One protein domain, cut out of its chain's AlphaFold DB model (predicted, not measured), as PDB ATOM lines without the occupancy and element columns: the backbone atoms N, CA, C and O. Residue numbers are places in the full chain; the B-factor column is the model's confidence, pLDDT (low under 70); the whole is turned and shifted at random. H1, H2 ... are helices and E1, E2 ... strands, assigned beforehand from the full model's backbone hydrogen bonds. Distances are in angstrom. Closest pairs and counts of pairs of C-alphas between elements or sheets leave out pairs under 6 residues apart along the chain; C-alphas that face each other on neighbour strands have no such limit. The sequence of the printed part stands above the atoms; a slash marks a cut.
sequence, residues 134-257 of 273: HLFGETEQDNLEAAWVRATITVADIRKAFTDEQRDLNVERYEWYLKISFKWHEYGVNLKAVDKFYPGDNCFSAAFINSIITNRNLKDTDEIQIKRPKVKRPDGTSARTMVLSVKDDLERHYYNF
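This is residues 134 to 257 of the 273 residues of an uncharacterized protein of Flavobacterium caeni (UniProt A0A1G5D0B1). A strongly twisted sheet of four strands, E1, E5, E8 and E9, has a small three-stranded sheet, E3, E2 and E4, near one end, with H2 and H3 reaching both sheets. At the other end E5 and E8 bend over into the small hairpin E6 and E7, and H1 grazes the large sheet. The printed part has 124 residues, with three named helices and nine named strands in the order H1 E1 H2 E2 E3 E4 H3 E5 E6 E7 E8 E9; the class is mixed, helices and strands. The sheet orders are E1 E5 E8 E9, E3 E2 E4 and E6 E7, each antiparallel. The whole is compact, with a radius of gyration of the C-alphas of 14.5 A and spans of 42 by 33 by 29 A.

In the largest sheet, E1, residues 149 to 154, and E5, residues 223 to 227, pair with N 153 and O 224 2.9 A apart. E8, residues 243 to 247, pairs with E5 through N 245 and O 225, 2.7 A. E9, residues 252 to 256, forms a hairpin with E8, with N 244 and O 255 at 2.8 A. E5 runs on into E6, residues 230 to 232, at 59 degrees, and E7, residues 238 to 240, runs on into E8 at 66 degrees; in the hairpin of E6 and E7, N 231 and O 239 are 2.8 A apart. H1, residues 138 to 145, only grazes the largest sheet with its residues 141 to 145. In the second sheet, E2, residues 177 to 182, and E3, residues 189 to 194, form a hairpin, with N 179 and O 192 at 2.8 A, and E4, residues 202 to 205, pairs with E2, with N 178 and O 204 at 2.7 A. H2, residues 155 to 163, and H3, residues 206 to 215, are on one face of this sheet, in two layers, a layer of helices over a layer of strands. H2 is over E3 at a height over the sheet of 9.0 A. H2 and H3 are close but not clearly touching; their closest C-alphas, Val 155 and Ile 213, are 7.5 A apart. In H1, H2 and H3 every O i to N i+4 pair is within hydrogen-bond range.

C-alpha 138 of H1 is at (-34.029, -1.504, 9.948), and E9 ends with C-alpha 256 at (-27.548, 12.798, 2.522). From first to last C-alpha, E2 measures 16.2 A, E3 15.6 A, H3 14.0 A and E1 13.8 A.

The C-alphas of Gln 166 and Gly 236, the two farthest apart, are 43.4 A apart. The printed part has no cut. The link from H2 to E2, residues 164 to 176, is long. Mean pLDDT of the printed part is 80.8; 25 residues are under 70, among them 134 to 141 and 232 to 239.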
ATOM      1  N   HIS A 134     -25.366   6.509   3.388       61.19
ATOM      2  CA  HIS A 134     -25.863   5.954   4.637       61.19
ATOM      3  C   HIS A 134     -26.476   4.580   4.392       61.19
ATOM      4  O   HIS A 134     -27.459   4.454   3.656       61.19
ATOM      5  N   LEU A 135     -25.933   3.561   5.064       55.31
ATOM      6  CA  LEU A 135     -26.697   2.347   5.335       55.31
ATOM      7  C   LEU A 135     -27.411   2.538   6.669       55.31
ATOM      8  O   LEU A 135     -26.781   2.777   7.698       55.31
ATOM      9  N   PHE A 136     -28.733   2.490   6.621       57.03
ATOM     10  CA  PHE A 136     -29.599   2.722   7.768       57.03
ATOM     11  C   PHE A 136     -29.903   1.404   8.483       57.03
ATOM     12  O   PHE A 136     -29.981   0.358   7.843       57.03
ATOM     13  N   GLY A 137     -30.083   1.448   9.808       57.47
ATOM     14  CA  GLY A 137     -30.648   0.303  10.531       57.47
ATOM     15  C   GLY A 137     -32.114   0.077  10.138       57.47
ATOM     16  O   GLY A 137     -32.758   1.005   9.650       57.47
ATOM     17  N   GLU A 138     -32.669  -1.114  10.391       61.19
ATOM     18  CA  GLU A 138     -34.029  -1.504   9.948       61.19
ATOM     19  C   GLU A 138     -35.099  -0.432  10.247       61.19
ATOM     20  O   GLU A 138     -35.827   0.005   9.359       61.19
ATOM     21  N   THR A 139     -35.138   0.099  11.475       63.34
ATOM     22  CA  THR A 139     -36.123   1.125  11.871       63.34
ATOM     23  C   THR A 139     -35.936   2.470  11.154       63.34
ATOM     24  O   THR A 139     -36.895   3.210  10.932       63.34
ATOM     25  N   GLU A 140     -34.706   2.847  10.814       67.12
ATOM     26  CA  GLU A 140     -34.434   4.078  10.063       67.12
ATOM     27  C   GLU A 140     -34.737   3.889   8.575       67.12
ATOM     28  O   GLU A 140     -35.269   4.801   7.937       67.12
ATOM     29  N   GLN A 141     -34.468   2.693   8.049       68.81
ATOM     30  CA  GLN A 141     -34.798   2.311   6.686       68.81
ATOM     31  C   GLN A 141     -36.310   2.358   6.446       68.81
ATOM     32  O   GLN A 141     -36.734   3.011   5.495       68.81
ATOM     33  N   ASP A 142     -37.126   1.801   7.346       71.25
ATOM     34  CA  ASP A 142     -38.591   1.873   7.252       71.25
ATOM     35  C   ASP A 142     -39.087   3.327   7.186       71.25
ATOM     36  O   ASP A 142     -39.939   3.688   6.367       71.25
ATOM     37  N   ASN A 143     -38.502   4.206   8.008       73.00
ATOM     38  CA  ASN A 143     -38.831   5.632   8.011       73.00
ATOM     39  C   ASN A 143     -38.451   6.334   6.696       73.00
ATOM     40  O   ASN A 143     -39.142   7.261   6.265       73.00
ATOM     41  N   LEU A 144     -37.357   5.921   6.055       75.56
ATOM     42  CA  LEU A 144     -36.891   6.467   4.776       75.56
ATOM     43  C   LEU A 144     -37.664   5.924   3.581       75.56
ATOM     44  O   LEU A 144     -37.905   6.654   2.609       75.56
ATOM     45  N   GLU A 145     -38.064   4.660   3.641       78.50
ATOM     46  CA  GLU A 145     -38.916   4.029   2.642       78.50
ATOM     47  C   GLU A 145     -40.297   4.678   2.645       78.50
ATOM     48  O   GLU A 145     -40.741   5.152   1.595       78.50
ATOM     49  N   ALA A 146     -40.896   4.834   3.830       80.81
ATOM     50  CA  ALA A 146     -42.183   5.498   4.022       80.81
ATOM     51  C   ALA A 146     -42.142   7.024   3.800       80.81
ATOM     52  O   ALA A 146     -43.190   7.667   3.688       80.81
ATOM     53  N   ALA A 147     -40.955   7.640   3.738       82.69
ATOM     54  CA  ALA A 147     -40.839   9.080   3.541       82.69
ATOM     55  C   ALA A 147     -41.372   9.509   2.166       82.69
ATOM     56  O   ALA A 147     -40.966   9.000   1.119       82.69
ATOM     57  N   TRP A 148     -42.230  10.533   2.172       84.19
ATOM     58  CA  TRP A 148     -42.788  11.111   0.952       84.19
ATOM     59  C   TRP A 148     -41.685  11.633   0.013       84.19
ATOM     60  O   TRP A 148     -40.858  12.471   0.398       84.19
ATOM     61  N   VAL A 149     -41.716  11.150  -1.233       88.62
ATOM     62  CA  VAL A 149     -40.912  11.646  -2.357       88.62
ATOM     63  C   VAL A 149     -41.371  13.053  -2.723       88.62
ATOM     64  O   VAL A 149     -42.501  13.261  -3.157       88.62
ATOM     65  N   ARG A 150     -40.492  14.035  -2.530       86.75
ATOM     66  CA  ARG A 150     -40.774  15.444  -2.831       86.75
ATOM     67  C   ARG A 150     -40.655  15.766  -4.305       86.75
ATOM     68  O   ARG A 150     -41.426  16.584  -4.790       86.75
ATOM     69  N   ALA A 151     -39.696  15.148  -4.975       90.25
ATOM     70  CA  ALA A 151     -39.503  15.256  -6.408       90.25
ATOM     71  C   ALA A 151     -38.755  14.019  -6.905       90.25
ATOM     72  O   ALA A 151     -37.998  13.406  -6.147       90.25
ATOM     73  N   THR A 152     -38.944  13.698  -8.176       92.69
ATOM     74  CA  THR A 152     -38.118  12.741  -8.909       92.69
ATOM     75  C   THR A 152     -37.418  13.519 -10.011       92.69
ATOM     76  O   THR A 152     -38.069  14.276 -10.727       92.69
ATOM     77  N   ILE A 153     -36.102  13.371 -10.096       93.88
ATOM     78  CA  ILE A 153     -35.261  13.946 -11.149       93.88
ATOM     79  C   ILE A 153     -34.529  12.817 -11.854       93.88
ATOM     80  O   ILE A 153     -34.362  11.742 -11.285       93.88
ATOM     81  N   THR A 154     -34.069  13.057 -13.069       95.62
ATOM     82  CA  THR A 154     -33.210  12.121 -13.795       95.62
ATOM     83  C   THR A 154     -31.741  12.516 -13.668       95.62
ATOM     84  O   THR A 154     -31.407  13.664 -13.353       95.62
ATOM     85  N   VAL A 155     -30.834  11.581 -13.951       95.50
ATOM     86  CA  VAL A 155     -29.407  11.907 -14.112       95.50
ATOM     87  C   VAL A 155     -29.203  12.933 -15.236       95.50
ATOM     88  O   VAL A 155     -28.364  13.828 -15.095       95.50
ATOM     89  N   ALA A 156     -30.010  12.880 -16.304       96.94
ATOM     90  CA  ALA A 156     -29.994  13.886 -17.365       96.94
ATOM     91  C   ALA A 156     -30.282  15.301 -16.836       96.94
ATOM     92  O   ALA A 156     -29.571  16.239 -17.195       96.94
ATOM     93  N   ASP A 157     -31.267  15.460 -15.944       96.56
ATOM     94  CA  ASP A 157     -31.611  16.762 -15.349       96.56
ATOM     95  C   ASP A 157     -30.439  17.349 -14.552       96.56
ATOM     96  O   ASP A 157     -30.163  18.550 -14.615       96.56
ATOM     97  N   ILE A 158     -29.708  16.495 -13.834       96.19
ATOM     98  CA  ILE A 158     -28.512  16.886 -13.083       96.19
ATOM     99  C   ILE A 158     -27.403  17.329 -14.037       96.19
ATOM    100  O   ILE A 158     -26.857  18.420 -13.875       96.19
ATOM    101  N   ARG A 159     -27.074  16.516 -15.050       96.19
ATOM    102  CA  ARG A 159     -26.041  16.867 -16.043       96.19
ATOM    103  C   ARG A 159     -26.385  18.163 -16.768       96.19
ATOM    104  O   ARG A 159     -25.505  19.000 -16.978       96.19
ATOM    105  N   LYS A 160     -27.666  18.359 -17.091       96.69
ATOM    106  CA  LYS A 160     -28.172  19.597 -17.680       96.69
ATOM    107  C   LYS A 160     -27.936  20.791 -16.755       96.69
ATOM    108  O   LYS A 160     -27.408  21.794 -17.220       96.69
ATOM    109  N   ALA A 161     -28.231  20.677 -15.458       96.44
ATOM    110  CA  ALA A 161     -28.019  21.762 -14.493       96.44
ATOM    111  C   ALA A 161     -26.549  22.219 -14.391       96.44
ATOM    112  O   ALA A 161     -26.293  23.392 -14.126       96.44
ATOM    113  N   PHE A 162     -25.587  21.314 -14.610       96.06
ATOM    114  CA  PHE A 162     -24.164  21.661 -14.718       96.06
ATOM    115  C   PHE A 162     -23.813  22.266 -16.081       96.06
ATOM    116  O   PHE A 162     -23.154  23.305 -16.138       96.06
ATOM    117  N   THR A 163     -24.301  21.664 -17.166       96.00
ATOM    118  CA  THR A 163     -24.023  22.116 -18.540       96.00
ATOM    119  C   THR A 163     -24.573  23.520 -18.804       96.00
ATOM    120  O   THR A 163     -23.885  24.338 -19.411       96.00
ATOM    121  N   ASP A 164     -25.773  23.830 -18.302       96.69
ATOM    122  CA  ASP A 164     -26.409  25.152 -18.414       96.69
ATOM    123  C   ASP A 164     -25.542  26.266 -17.794       96.69
ATOM    124  O   ASP A 164     -25.576  27.410 -18.241       96.69
ATOM    125  N   GLU A 165     -24.729  25.923 -16.793       95.62
ATOM    126  CA  GLU A 165     -23.810  26.830 -16.096       95.62
ATOM    127  C   GLU A 165     -22.358  26.678 -16.597       95.62
ATOM    128  O   GLU A 165     -21.423  27.114 -15.925       95.62
ATOM    129  N   GLN A 166     -22.162  26.058 -17.772       94.81
ATOM    130  CA  GLN A 166     -20.863  25.803 -18.415       94.81
ATOM    131  C   GLN A 166     -19.879  25.008 -17.539       94.81
ATOM    132  O   GLN A 166     -18.671  25.250 -17.546       94.81
ATOM    133  N   ARG A 167     -20.395  24.048 -16.765       91.06
ATOM    134  CA  ARG A 167     -19.605  23.164 -15.895       91.06
ATOM    135  C   ARG A 167     -19.723  21.721 -16.356       91.06
ATOM    136  O   ARG A 167     -20.770  21.294 -16.833       91.06
ATOM    137  N   ASP A 168     -18.654  20.964 -16.151       88.81
ATOM    138  CA  ASP A 168     -18.624  19.529 -16.418       88.81
ATOM    139  C   ASP A 168     -18.714  18.755 -15.098       88.81
ATOM    140  O   ASP A 168     -17.814  18.823 -14.263       88.81
ATOM    141  N   LEU A 169     -19.809  18.013 -14.910       88.94
ATOM    142  CA  LEU A 169     -20.030  17.182 -13.724       88.94
ATOM    143  C   LEU A 169     -18.950  16.103 -13.543       88.94
ATOM    144  O   LEU A 169     -18.712  15.662 -12.422       88.94
ATOM    145  N   ASN A 170     -18.286  15.687 -14.623       83.50
ATOM    146  CA  ASN A 170     -17.242  14.665 -14.558       83.50
ATOM    147  C   ASN A 170     -15.906  15.220 -14.033       83.50
ATOM    148  O   ASN A 170     -14.969  14.456 -13.803       83.50
ATOM    149  N   VAL A 171     -15.803  16.540 -13.845       79.25
ATOM    150  CA  VAL A 171     -14.629  17.181 -13.256       79.25
ATOM    151  C   VAL A 171     -14.796  17.213 -11.737       79.25
ATOM    152  O   VAL A 171     -15.677  17.882 -11.197       79.25
ATOM    153  N   GLU A 172     -13.921  16.494 -11.039       71.06
ATOM    154  CA  GLU A 172     -13.928  16.316  -9.583       71.06
ATOM    155  C   GLU A 172     -13.472  17.604  -8.858       71.06
ATOM    156  O   GLU A 172     -12.346  17.713  -8.377       71.06
ATOM    157  N   ARG A 173     -14.349  18.618  -8.805       73.56
ATOM    158  CA  ARG A 173     -14.127  19.905  -8.119       73.56
ATOM    159  C   ARG A 173     -15.083  20.087  -6.944       73.56
ATOM    160  O   ARG A 173     -16.294  20.184  -7.134       73.56
ATOM    161  N   TYR A 174     -14.534  20.234  -5.740       74.88
ATOM    162  CA  TYR A 174     -15.316  20.491  -4.521       74.88
ATOM    163  C   TYR A 174     -15.858  21.923  -4.411       74.88
ATOM    164  O   TYR A 174     -16.757  22.170  -3.618       74.88
ATOM    165  N   GLU A 175     -15.359  22.866  -5.213       77.06
ATOM    166  CA  GLU A 175     -15.911  24.227  -5.293       77.06
ATOM    167  C   GLU A 175     -17.253  24.295  -6.041       77.06
ATOM    168  O   GLU A 175     -17.925  25.324  -6.004       77.06
ATOM    169  N   TRP A 176     -17.662  23.231  -6.739       86.44
ATOM    170  CA  TRP A 176     -18.921  23.210  -7.481       86.44
ATOM    171  C   TRP A 176     -19.971  22.406  -6.732       86.44
ATOM    172  O   TRP A 176     -19.688  21.329  -6.212       86.44
ATOM    173  N   TYR A 177     -21.202  22.910  -6.718       87.75
ATOM    174  CA  TYR A 177     -22.307  22.296  -5.994       87.75
ATOM    175  C   TYR A 177     -23.576  22.262  -6.838       87.75
ATOM    176  O   TYR A 177     -23.876  23.206  -7.563       87.75
ATOM    177  N   LEU A 178     -24.365  21.205  -6.680       91.50
ATOM    178  CA  LEU A 178     -25.751  21.137  -7.108       91.50
ATOM    179  C   LEU A 178     -26.643  21.727  -6.011       91.50
ATOM    180  O   LEU A 178     -26.830  21.112  -4.959       91.50
ATOM    181  N   LYS A 179     -27.217  22.905  -6.260       90.62
ATOM    182  CA  LYS A 179     -28.244  23.514  -5.413       90.62
ATOM    183  C   LYS A 179     -29.630  23.016  -5.823       90.62
ATOM    184  O   LYS A 179     -30.028  23.155  -6.980       90.62
ATOM    185  N   ILE A 180     -30.388  22.504  -4.855       89.44
ATOM    186  CA  ILE A 180     -31.743  21.969  -5.035       89.44
ATOM    187  C   ILE A 180     -32.763  22.868  -4.327       89.44
ATOM    188  O   ILE A 180     -32.864  22.898  -3.102       89.44
ATOM    189  N   SER A 181     -33.559  23.609  -5.091       87.44
ATOM    190  CA  SER A 181     -34.605  24.487  -4.542       87.44
ATOM    191  C   SER A 181     -35.996  23.954  -4.872       87.44
ATOM    192  O   SER A 181     -36.206  23.375  -5.931       87.44
ATOM    193  N   PHE A 182     -36.965  24.170  -3.984       84.50
ATOM    194  CA  PHE A 182     -38.358  23.775  -4.208       84.50
ATOM    195  C   PHE A 182     -39.210  25.011  -4.462       84.50
ATOM    196  O   PHE A 182     -39.091  26.008  -3.746       84.50
ATOM    197  N   LYS A 183     -40.085  24.947  -5.465       79.69
ATOM    198  CA  LYS A 183     -41.070  26.005  -5.696       79.69
ATOM    199  C   LYS A 183     -42.202  25.880  -4.670       79.69
ATOM    200  O   LYS A 183     -42.694  24.790  -4.411       79.69
ATOM    201  N   TRP A 184     -42.621  27.001  -4.078       62.78
ATOM    202  CA  TRP A 184     -43.618  27.017  -2.994       62.78
ATOM    203  C   TRP A 184     -45.041  26.625  -3.435       62.78
ATOM    204  O   TRP A 184     -45.843  26.230  -2.592       62.78
ATOM    205  N   HIS A 185     -45.351  26.691  -4.735       60.00
ATOM    206  CA  HIS A 185     -46.708  26.471  -5.267       60.00
ATOM    207  C   HIS A 185     -46.786  25.506  -6.457       60.00
ATOM    208  O   HIS A 185     -47.874  25.175  -6.912       60.00
ATOM    209  N   GLU A 186     -45.646  25.021  -6.938       56.25
ATOM    210  CA  GLU A 186     -45.567  24.037  -8.014       56.25
ATOM    211  C   GLU A 186     -44.822  22.827  -7.456       56.25
ATOM    212  O   GLU A 186     -43.841  23.000  -6.732       56.25
ATOM    213  N   TYR A 187     -45.228  21.607  -7.810       63.28
ATOM    214  CA  TYR A 187     -44.475  20.372  -7.530       63.28
ATOM    215  C   TYR A 187     -43.155  20.303  -8.336       63.28
ATOM    216  O   TYR A 187     -42.764  19.255  -8.836       63.28
ATOM    217  N   GLY A 188     -42.490  21.445  -8.515       75.38
ATOM    218  CA  GLY A 188     -41.283  21.622  -9.295       75.38
ATOM    219  C   GLY A 188     -40.065  21.754  -8.395       75.38
ATOM    220  O   GLY A 188     -40.035  22.548  -7.447       75.38
ATOM    221  N   VAL A 189     -39.036  20.992  -8.740       88.81
ATOM    222  CA  VAL A 189     -37.682  21.179  -8.236       88.81
ATOM    223  C   VAL A 189     -36.905  22.046  -9.220       88.81
ATOM    224  O   VAL A 189     -37.048  21.910 -10.432       88.81
ATOM    225  N   ASN A 190     -36.110  22.971  -8.696       91.56
ATOM    226  CA  ASN A 190     -35.149  23.740  -9.467       91.56
ATOM    227  C   ASN A 190     -33.746  23.252  -9.111       91.56
ATOM    228  O   ASN A 190     -33.342  23.330  -7.945       91.56
ATOM    229  N   LEU A 191     -33.035  22.751 -10.114       93.94
ATOM    230  CA  LEU A 191     -31.649  22.324 -10.013       93.94
ATOM    231  C   LEU A 191     -30.765  23.411 -10.614       93.94
ATOM    232  O   LEU A 191     -31.005  23.855 -11.734       93.94
ATOM    233  N   LYS A 192     -29.735  23.828  -9.880       94.94
ATOM    234  CA  LYS A 192     -28.762  24.799 -10.380       94.94
ATOM    235  C   LYS A 192     -27.363  24.439  -9.907       94.94
ATOM    236  O   LYS A 192     -27.160  24.263  -8.707       94.94
ATOM    237  N   ALA A 193     -26.403  24.373 -10.825       94.12
ATOM    238  CA  ALA A 193     -25.002  24.304 -10.440       94.12
ATOM    239  C   ALA A 193     -24.511  25.680  -9.957       94.12
ATOM    240  O   ALA A 193     -24.828  26.720 -10.534       94.12
ATOM    241  N   VAL A 194     -23.748  25.696  -8.870       89.94
ATOM    242  CA  VAL A 194     -23.189  26.909  -8.259       89.94
ATOM    243  C   VAL A 194     -21.716  26.702  -7.909       89.94
ATOM    244  O   VAL A 194     -21.265  25.571  -7.765       89.94
ATOM    245  N   ASP A 195     -20.960  27.790  -7.774       85.69
ATOM    246  CA  ASP A 195     -19.509  27.808  -7.498       85.69
ATOM    247  C   ASP A 195     -19.148  28.015  -6.024       85.69
ATOM    248  O   ASP A 195     -18.009  28.332  -5.678       85.69
ATOM    249  N   LYS A 196     -20.137  27.912  -5.142       75.62
ATOM    250  CA  LYS A 196     -19.929  28.022  -3.707       75.62
ATOM    251  C   LYS A 196     -21.040  27.341  -2.948       75.62
ATOM    252  O   LYS A 196     -22.182  27.267  -3.400       75.62
ATOM    253  N   PHE A 197     -20.701  26.947  -1.736       75.94
ATOM    254  CA  PHE A 197     -21.668  26.491  -0.766       75.94
ATOM    255  C   PHE A 197     -22.529  27.662  -0.254       75.94
ATOM    256  O   PHE A 197     -22.008  28.732   0.086       75.94
ATOM    257  N   TYR A 198     -23.847  27.452  -0.178       72.44
ATOM    258  CA  TYR A 198     -24.805  28.402   0.391       72.44
ATOM    259  C   TYR A 198     -25.389  27.830   1.694       72.44
ATOM    260  O   TYR A 198     -26.174  26.881   1.640       72.44
ATOM    261  N   PRO A 199     -25.028  28.385   2.866       64.62
ATOM    262  CA  PRO A 199     -25.610  27.969   4.140       64.62
ATOM    263  C   PRO A 199     -27.136  28.107   4.131       64.62
ATOM    264  O   PRO A 199     -27.660  29.121   3.676       64.62
ATOM    265  N   GLY A 200     -27.843  27.092   4.631       65.75
ATOM    266  CA  GLY A 200     -29.311  27.057   4.664       65.75
ATOM    267  C   GLY A 200     -29.972  26.587   3.363       65.75
ATOM    268  O   GLY A 200     -31.166  26.282   3.365       65.75
ATOM    269  N   ASP A 201     -29.206  26.458   2.279       74.62
ATOM    270  CA  ASP A 201     -29.659  25.817   1.051       74.62
ATOM    271  C   ASP A 201     -29.284  24.329   1.019       74.62
ATOM    272  O   ASP A 201     -28.336  23.854   1.642       74.62
ATOM    273  N   ASN A 202     -30.025  23.590   0.207       80.38
ATOM    274  CA  ASN A 202     -29.784  22.196  -0.132       80.38
ATOM    275  C   ASN A 202     -28.691  22.100  -1.215       80.38
ATOM    276  O   ASN A 202     -29.016  22.075  -2.405       80.38
ATOM    277  N   CYS A 203     -27.415  22.097  -0.829       82.31
ATOM    278  CA  CYS A 203     -26.282  22.028  -1.760       82.31
ATOM    279  C   CYS A 203     -25.532  20.702  -1.610       82.31
ATOM    280  O   CYS A 203     -25.142  20.378  -0.502       82.31
ATOM    281  N   PHE A 204     -25.280  19.983  -2.703       84.50
ATOM    282  CA  PHE A 204     -24.426  18.783  -2.736       84.50
ATOM    283  C   PHE A 204     -23.198  19.049  -3.598       84.50
ATOM    284  O   PHE A 204     -23.364  19.638  -4.664       84.50
ATOM    285  N   SER A 205     -21.990  18.631  -3.208       82.38
ATOM    286  CA  SER A 205     -20.819  18.831  -4.071       82.38
ATOM    287  C   SER A 205     -20.951  18.066  -5.393       82.38
ATOM    288  O   SER A 205     -21.553  16.993  -5.474       82.38
ATOM    289  N   ALA A 206     -20.375  18.626  -6.456       86.31
ATOM    290  CA  ALA A 206     -20.334  18.000  -7.773       86.31
ATOM    291  C   ALA A 206     -19.612  16.649  -7.724       86.31
ATOM    292  O   ALA A 206     -20.093  15.676  -8.301       86.31
ATOM    293  N   ALA A 207     -18.508  16.581  -6.973       79.50
ATOM    294  CA  ALA A 207     -17.753  15.354  -6.751       79.50
ATOM    295  C   ALA A 207     -18.641  14.248  -6.155       79.50
ATOM    296  O   ALA A 207     -18.667  13.135  -6.682       79.50
ATOM    297  N   PHE A 208     -19.429  14.563  -5.122       81.88
ATOM    298  CA  PHE A 208     -20.361  13.607  -4.524       81.88
ATOM    299  C   PHE A 208     -21.454  13.148  -5.491       81.88
ATOM    300  O   PHE A 208     -21.734  11.959  -5.604       81.88
ATOM    301  N   ILE A 209     -22.065  14.071  -6.230       87.50
ATOM    302  CA  ILE A 209     -23.107  13.707  -7.198       87.50
ATOM    303  C   ILE A 209     -22.538  12.809  -8.304       87.50
ATOM    304  O   ILE A 209     -23.137  11.785  -8.645       87.50
ATOM    305  N   ASN A 210     -21.364  13.154  -8.836       86.00
ATOM    306  CA  ASN A 210     -20.701  12.367  -9.871       86.00
ATOM    307  C   ASN A 210     -20.345  10.955  -9.390       86.00
ATOM    308  O   ASN A 210     -20.393   9.995 -10.159       86.00
ATOM    309  N   SER A 211     -20.024  10.802  -8.109       80.06
ATOM    310  CA  SER A 211     -19.683   9.501  -7.550       80.06
ATOM    311  C   SER A 211     -20.874   8.594  -7.346       80.06
ATOM    312  O   SER A 211     -20.761   7.406  -7.627       80.06
ATOM    313  N   ILE A 212     -22.023   9.139  -6.940       83.94
ATOM    314  CA  ILE A 212     -23.283   8.394  -6.909       83.94
ATOM    315  C   ILE A 212     -23.567   7.842  -8.307       83.94
ATOM    316  O   ILE A 212     -23.812   6.647  -8.461       83.94
ATOM    317  N   ILE A 213     -23.461   8.698  -9.329       88.00
ATOM    318  CA  ILE A 213     -23.701   8.327 -10.729       88.00
ATOM    319  C   ILE A 213     -22.705   7.257 -11.192       88.00
ATOM    320  O   ILE A 213     -23.110   6.239 -11.748       88.00
ATOM    321  N   THR A 214     -21.413   7.451 -10.934       83.88
ATOM    322  CA  THR A 214     -20.350   6.559 -11.420       83.88
ATOM    323  C   THR A 214     -20.341   5.220 -10.682       83.88
ATOM    324  O   THR A 214     -20.334   4.170 -11.320       83.88
ATOM    325  N   ASN A 215     -20.393   5.229  -9.346       79.75
ATOM    326  CA  ASN A 215     -20.306   4.015  -8.527       79.75
ATOM    327  C   ASN A 215     -21.519   3.100  -8.708       79.75
ATOM    328  O   ASN A 215     -21.401   1.885  -8.555       79.75
ATOM    329  N   ARG A 216     -22.680   3.678  -9.031       83.06
ATOM    330  CA  ARG A 216     -23.914   2.933  -9.305       83.06
ATOM    331  C   ARG A 216     -24.161   2.708 -10.793       83.06
ATOM    332  O   ARG A 216     -25.161   2.095 -11.140       83.06
ATOM    333  N   ASN A 217     -23.251   3.164 -11.659       87.31
ATOM    334  CA  ASN A 217     -23.371   3.066 -13.111       87.31
ATOM    335  C   ASN A 217     -24.722   3.601 -13.632       87.31
ATOM    336  O   ASN A 217     -25.362   2.980 -14.484       87.31
ATOM    337  N   LEU A 218     -25.166   4.737 -13.082       89.94
ATOM    338  CA  LEU A 218     -26.444   5.341 -13.442       89.94
ATOM    339  C   LEU A 218     -26.375   5.947 -14.844       89.94
ATOM    340  O   LEU A 218     -25.445   6.680 -15.196       89.94
ATOM    341  N   LYS A 219     -27.404   5.666 -15.629       94.00
ATOM    342  CA  LYS A 219     -27.669   6.206 -16.958       94.00
ATOM    343  C   LYS A 219     -28.464   7.496 -16.844       94.00
ATOM    344  O   LYS A 219     -29.164   7.732 -15.869       94.00
ATOM    345  N   ASP A 220     -28.439   8.290 -17.908       95.38
ATOM    346  CA  ASP A 220     -29.166   9.561 -17.986       95.38
ATOM    347  C   ASP A 220     -30.681   9.420 -17.741       95.38
ATOM    348  O   ASP A 220     -31.306  10.349 -17.238       95.38
ATOM    349  N   THR A 221     -31.259   8.253 -18.042       94.69
ATOM    350  CA  THR A 221     -32.674   7.931 -17.802       94.69
ATOM    351  C   THR A 221     -32.990   7.510 -16.370       94.69
ATOM    352  O   THR A 221     -34.166   7.406 -16.030       94.69
ATOM    353  N   ASP A 222     -31.980   7.210 -15.552       94.31
ATOM    354  CA  ASP A 222     -32.205   6.686 -14.211       94.31
ATOM    355  C   ASP A 222     -32.706   7.785 -13.276       94.31
ATOM    356  O   ASP A 222     -32.259   8.938 -13.306       94.31
ATOM    357  N   GLU A 223     -33.669   7.406 -12.442       94.19
ATOM    358  CA  GLU A 223     -34.355   8.307 -11.531       94.19
ATOM    359  C   GLU A 223     -33.631   8.415 -10.188       94.19
ATOM    360  O   GLU A 223     -33.296   7.423  -9.535       94.19
ATOM    361  N   ILE A 224     -33.491   9.650  -9.718       93.44
ATOM    362  CA  ILE A 224     -33.059   9.996  -8.372       93.44
ATOM    363  C   ILE A 224     -34.231  10.667  -7.664       93.44
ATOM    364  O   ILE A 224     -34.754  11.704  -8.078       93.44
ATOM    365  N   GLN A 225     -34.661  10.064  -6.562       92.25
ATOM    366  CA  GLN A 225     -35.770  10.568  -5.765       92.25
ATOM    367  C   GLN A 225     -35.254  11.482  -4.664       92.25
ATOM    368  O   GLN A 225     -34.437  11.084  -3.838       92.25
ATOM    369  N   ILE A 226     -35.786  12.695  -4.587       89.25
ATOM    370  CA  ILE A 226     -35.496  13.622  -3.499       89.25
ATOM    371  C   ILE A 226     -36.558  13.424  -2.421       89.25
ATOM    372  O   ILE A 226     -37.740  13.704  -2.637       89.25
ATOM    373  N   LYS A 227     -36.154  12.962  -1.238       86.69
ATOM    374  CA  LYS A 227     -37.050  12.770  -0.088       86.69
ATOM    375  C   LYS A 227     -36.709  13.741   1.042       86.69
ATOM    376  O   LYS A 227     -35.600  14.266   1.125       86.69
ATOM    377  N   ARG A 228     -37.682  13.988   1.930       82.50
ATOM    378  CA  ARG A 228     -37.486  14.782   3.161       82.50
ATOM    379  C   ARG A 228     -37.954  14.036   4.418       82.50
ATOM    380  O   ARG A 228     -38.971  14.444   5.005       82.50
ATOM    381  N   PRO A 229     -37.282  12.925   4.784       79.69
ATOM    382  CA  PRO A 229     -37.594  12.141   5.975       79.69
ATOM    383  C   PRO A 229     -37.445  12.980   7.244       79.69
ATOM    384  O   PRO A 229     -36.655  13.924   7.301       79.69
ATOM    385  N   LYS A 230     -38.206  12.615   8.276       77.50
ATOM    386  CA  LYS A 230     -38.018  13.131   9.632       77.50
ATOM    387  C   LYS A 230     -37.012  12.217  10.328       77.50
ATOM    388  O   LYS A 230     -37.304  11.045  10.523       77.50
ATOM    389  N   VAL A 231     -35.848  12.752  10.676       70.94
ATOM    390  CA  VAL A 231     -34.781  12.012  11.361       70.94
ATOM    391  C   VAL A 231     -34.722  12.479  12.807       70.94
ATOM    392  O   VAL A 231     -34.816  13.681  13.085       70.94
ATOM    393  N   LYS A 232     -34.618  11.522  13.733       65.69
ATOM    394  CA  LYS A 232     -34.443  11.808  15.156       65.69
ATOM    395  C   LYS A 232     -32.988  12.198  15.399       65.69
ATOM    396  O   LYS A 232     -32.077  11.499  14.975       65.69
ATOM    397  N   ARG A 233     -32.784  13.333  16.052       59.12
ATOM    398  CA  ARG A 233     -31.469  13.840  16.427       59.12
ATOM    399  C   ARG A 233     -31.021  13.228  17.762       59.12
ATOM    400  O   ARG A 233     -31.875  12.802  18.548       59.12
ATOM    401  N   PRO A 234     -29.705  13.210  18.047       48.62
ATOM    402  CA  PRO A 234     -29.173  12.735  19.327       48.62
ATOM    403  C   PRO A 234     -29.731  13.484  20.546       48.62
ATOM    404  O   PRO A 234     -29.911  12.886  21.601       48.62
ATOM    405  N   ASP A 235     -30.083  14.764  20.386       55.44
ATOM    406  CA  ASP A 235     -30.732  15.603  21.408       55.44
ATOM    407  C   ASP A 235     -32.215  15.243  21.669       55.44
ATOM    408  O   ASP A 235     -32.907  15.908  22.438       55.44
ATOM    409  N   GLY A 236     -32.732  14.200  21.010       64.12
ATOM    410  CA  GLY A 236     -34.115  13.744  21.115       64.12
ATOM    411  C   GLY A 236     -35.110  14.528  20.256       64.12
ATOM    412  O   GLY A 236     -36.250  14.077  20.095       64.12
ATOM    413  N   THR A 237     -34.700  15.650  19.657       69.44
ATOM    414  CA  THR A 237     -35.532  16.406  18.719       69.44
ATOM    415  C   THR A 237     -35.616  15.682  17.376       69.44
ATOM    416  O   THR A 237     -35.000  14.644  17.138       69.44
ATOM    417  N   SER A 238     -36.451  16.173  16.468       69.12
ATOM    418  CA  SER A 238     -36.537  15.611  15.124       69.12
ATOM    419  C   SER A 238     -36.501  16.713  14.092       69.12
ATOM    420  O   SER A 238     -37.266  17.672  14.187       69.12
ATOM    421  N   ALA A 239     -35.682  16.531  13.065       69.81
ATOM    422  CA  ALA A 239     -35.565  17.470  11.962       69.81
ATOM    423  C   ALA A 239     -35.848  16.778  10.631       69.81
ATOM    424  O   ALA A 239     -35.619  15.579  10.467       69.81
ATOM    425  N   ARG A 240     -36.368  17.539   9.666       74.31
ATOM    426  CA  ARG A 240     -36.469  17.058   8.290       74.31
ATOM    427  C   ARG A 240     -35.142  17.301   7.595       74.31
ATOM    428  O   ARG A 240     -34.773  18.455   7.400       74.31
ATOM    429  N   THR A 241     -34.476  16.231   7.187       74.38
ATOM    430  CA  THR A 241     -33.288  16.316   6.333       74.38
ATOM    431  C   THR A 241     -33.670  16.013   4.892       74.38
ATOM    432  O   THR A 241     -34.690  15.372   4.649       74.38
ATOM    433  N   MET A 242     -32.904  16.517   3.934       80.62
ATOM    434  CA  MET A 242     -33.061  16.153   2.533       80.62
ATOM    435  C   MET A 242     -32.146  14.969   2.227       80.62
ATOM    436  O   MET A 242     -30.968  14.979   2.578       80.62
ATOM    437  N   VAL A 243     -32.697  13.967   1.551       82.31
ATOM    438  CA  VAL A 243     -31.945  12.799   1.090       82.31
ATOM    439  C   VAL A 243     -32.200  12.577  -0.392       82.31
ATOM    440  O   VAL A 243     -33.330  12.736  -0.863       82.31
ATOM    441  N   LEU A 244     -31.155  12.200  -1.114       87.88
ATOM    442  CA  LEU A 244     -31.258  11.629  -2.447       87.88
ATOM    443  C   LEU A 244     -31.384  10.116  -2.285       87.88
ATOM    444  O   LEU A 244     -30.617   9.492  -1.558       87.88
ATOM    445  N   SER A 245     -32.380   9.530  -2.928       89.19
ATOM    446  CA  SER A 245     -32.623   8.097  -2.936       89.19
ATOM    447  C   SER A 245     -32.454   7.590  -4.356       89.19
ATOM    448  O   SER A 245     -33.141   8.051  -5.267       89.19
ATOM    449  N   VAL A 246     -31.544   6.640  -4.521       88.69
ATOM    450  CA  VAL A 246     -31.265   5.967  -5.789       88.69
ATOM    451  C   VAL A 246     -31.689   4.519  -5.632       88.69
ATOM    452  O   VAL A 246     -31.406   3.899  -4.607       88.69
ATOM    453  N   LYS A 247     -32.401   3.984  -6.618       83.06
ATOM    454  CA  LYS A 247     -32.757   2.567  -6.652       83.06
ATOM    455  C   LYS A 247     -31.837   1.867  -7.647       83.06
ATOM    456  O   LYS A 247     -31.808   2.275  -8.803       83.06
ATOM    457  N   ASP A 248     -31.123   0.842  -7.197       76.94
ATOM    458  CA  ASP A 248     -30.487  -0.135  -8.081       76.94
ATOM    459  C   ASP A 248     -31.339  -1.418  -8.161       76.94
ATOM    460  O   ASP A 248     -32.449  -1.476  -7.617       76.94
ATOM    461  N   ASP A 249     -30.874  -2.426  -8.905       69.81
ATOM    462  CA  ASP A 249     -31.647  -3.634  -9.227       69.81
ATOM    463  C   ASP A 249     -32.198  -4.380  -7.997       69.81
ATOM    464  O   ASP A 249     -33.222  -5.060  -8.107       69.81
ATOM    465  N   LEU A 250     -31.558  -4.255  -6.826       64.44
ATOM    466  CA  LEU A 250     -31.926  -5.010  -5.620       64.44
ATOM    467  C   LEU A 250     -32.060  -4.146  -4.364       64.44
ATOM    468  O   LEU A 250     -32.762  -4.548  -3.436       64.44
ATOM    469  N   GLU A 251     -31.428  -2.975  -4.316       74.62
ATOM    470  CA  GLU A 251     -31.344  -2.155  -3.113       74.62
ATOM    471  C   GLU A 251     -31.625  -0.678  -3.394       74.62
ATOM    472  O   GLU A 251     -31.471  -0.134  -4.492       74.62
ATOM    473  N   ARG A 252     -32.097   0.001  -2.350       79.69
ATOM    474  CA  ARG A 252     -32.309   1.441  -2.368       79.69
ATOM    475  C   ARG A 252     -31.232   2.098  -1.526       79.69
ATOM    476  O   ARG A 252     -31.168   1.889  -0.319       79.69
ATOM    477  N   HIS A 253     -30.432   2.929  -2.172       80.56
ATOM    478  CA  HIS A 253     -29.372   3.697  -1.542       80.56
ATOM    479  C   HIS A 253     -29.874   5.087  -1.178       80.56
ATOM    480  O   HIS A 253     -30.677   5.694  -1.896       80.56
ATOM    481  N   TYR A 254     -29.392   5.586  -0.047       77.94
ATOM    482  CA  TYR A 254     -29.799   6.857   0.522       77.94
ATOM    483  C   TYR A 254     -28.564   7.695   0.823       77.94
ATOM    484  O   TYR A 254     -27.686   7.321   1.599       77.94
ATOM    485  N   TYR A 255     -28.531   8.856   0.197       79.00
ATOM    486  CA  TYR A 255     -27.425   9.789   0.211       79.00
ATOM    487  C   TYR A 255     -27.912  11.064   0.872       79.00
ATOM    488  O   TYR A 255     -28.944  11.614   0.480       79.00
ATOM    489  N   ASN A 256     -27.207  11.534   1.892       71.44
ATOM    490  CA  ASN A 256     -27.548  12.798   2.522       71.44
ATOM    491  C   ASN A 256     -26.392  13.784   2.382       71.44
ATOM    492  O   ASN A 256     -25.221  13.419   2.359       71.44
ATOM    493  N   PHE A 257     -26.765  15.053   2.266       65.19
ATOM    494  CA  PHE A 257     -25.868  16.150   2.563       65.19
ATOM    495  C   PHE A 257     -26.276  16.617   3.938       65.19
ATOM    496  O   PHE A 257     -27.185  17.435   4.099       65.19
TER     497      PHE A 257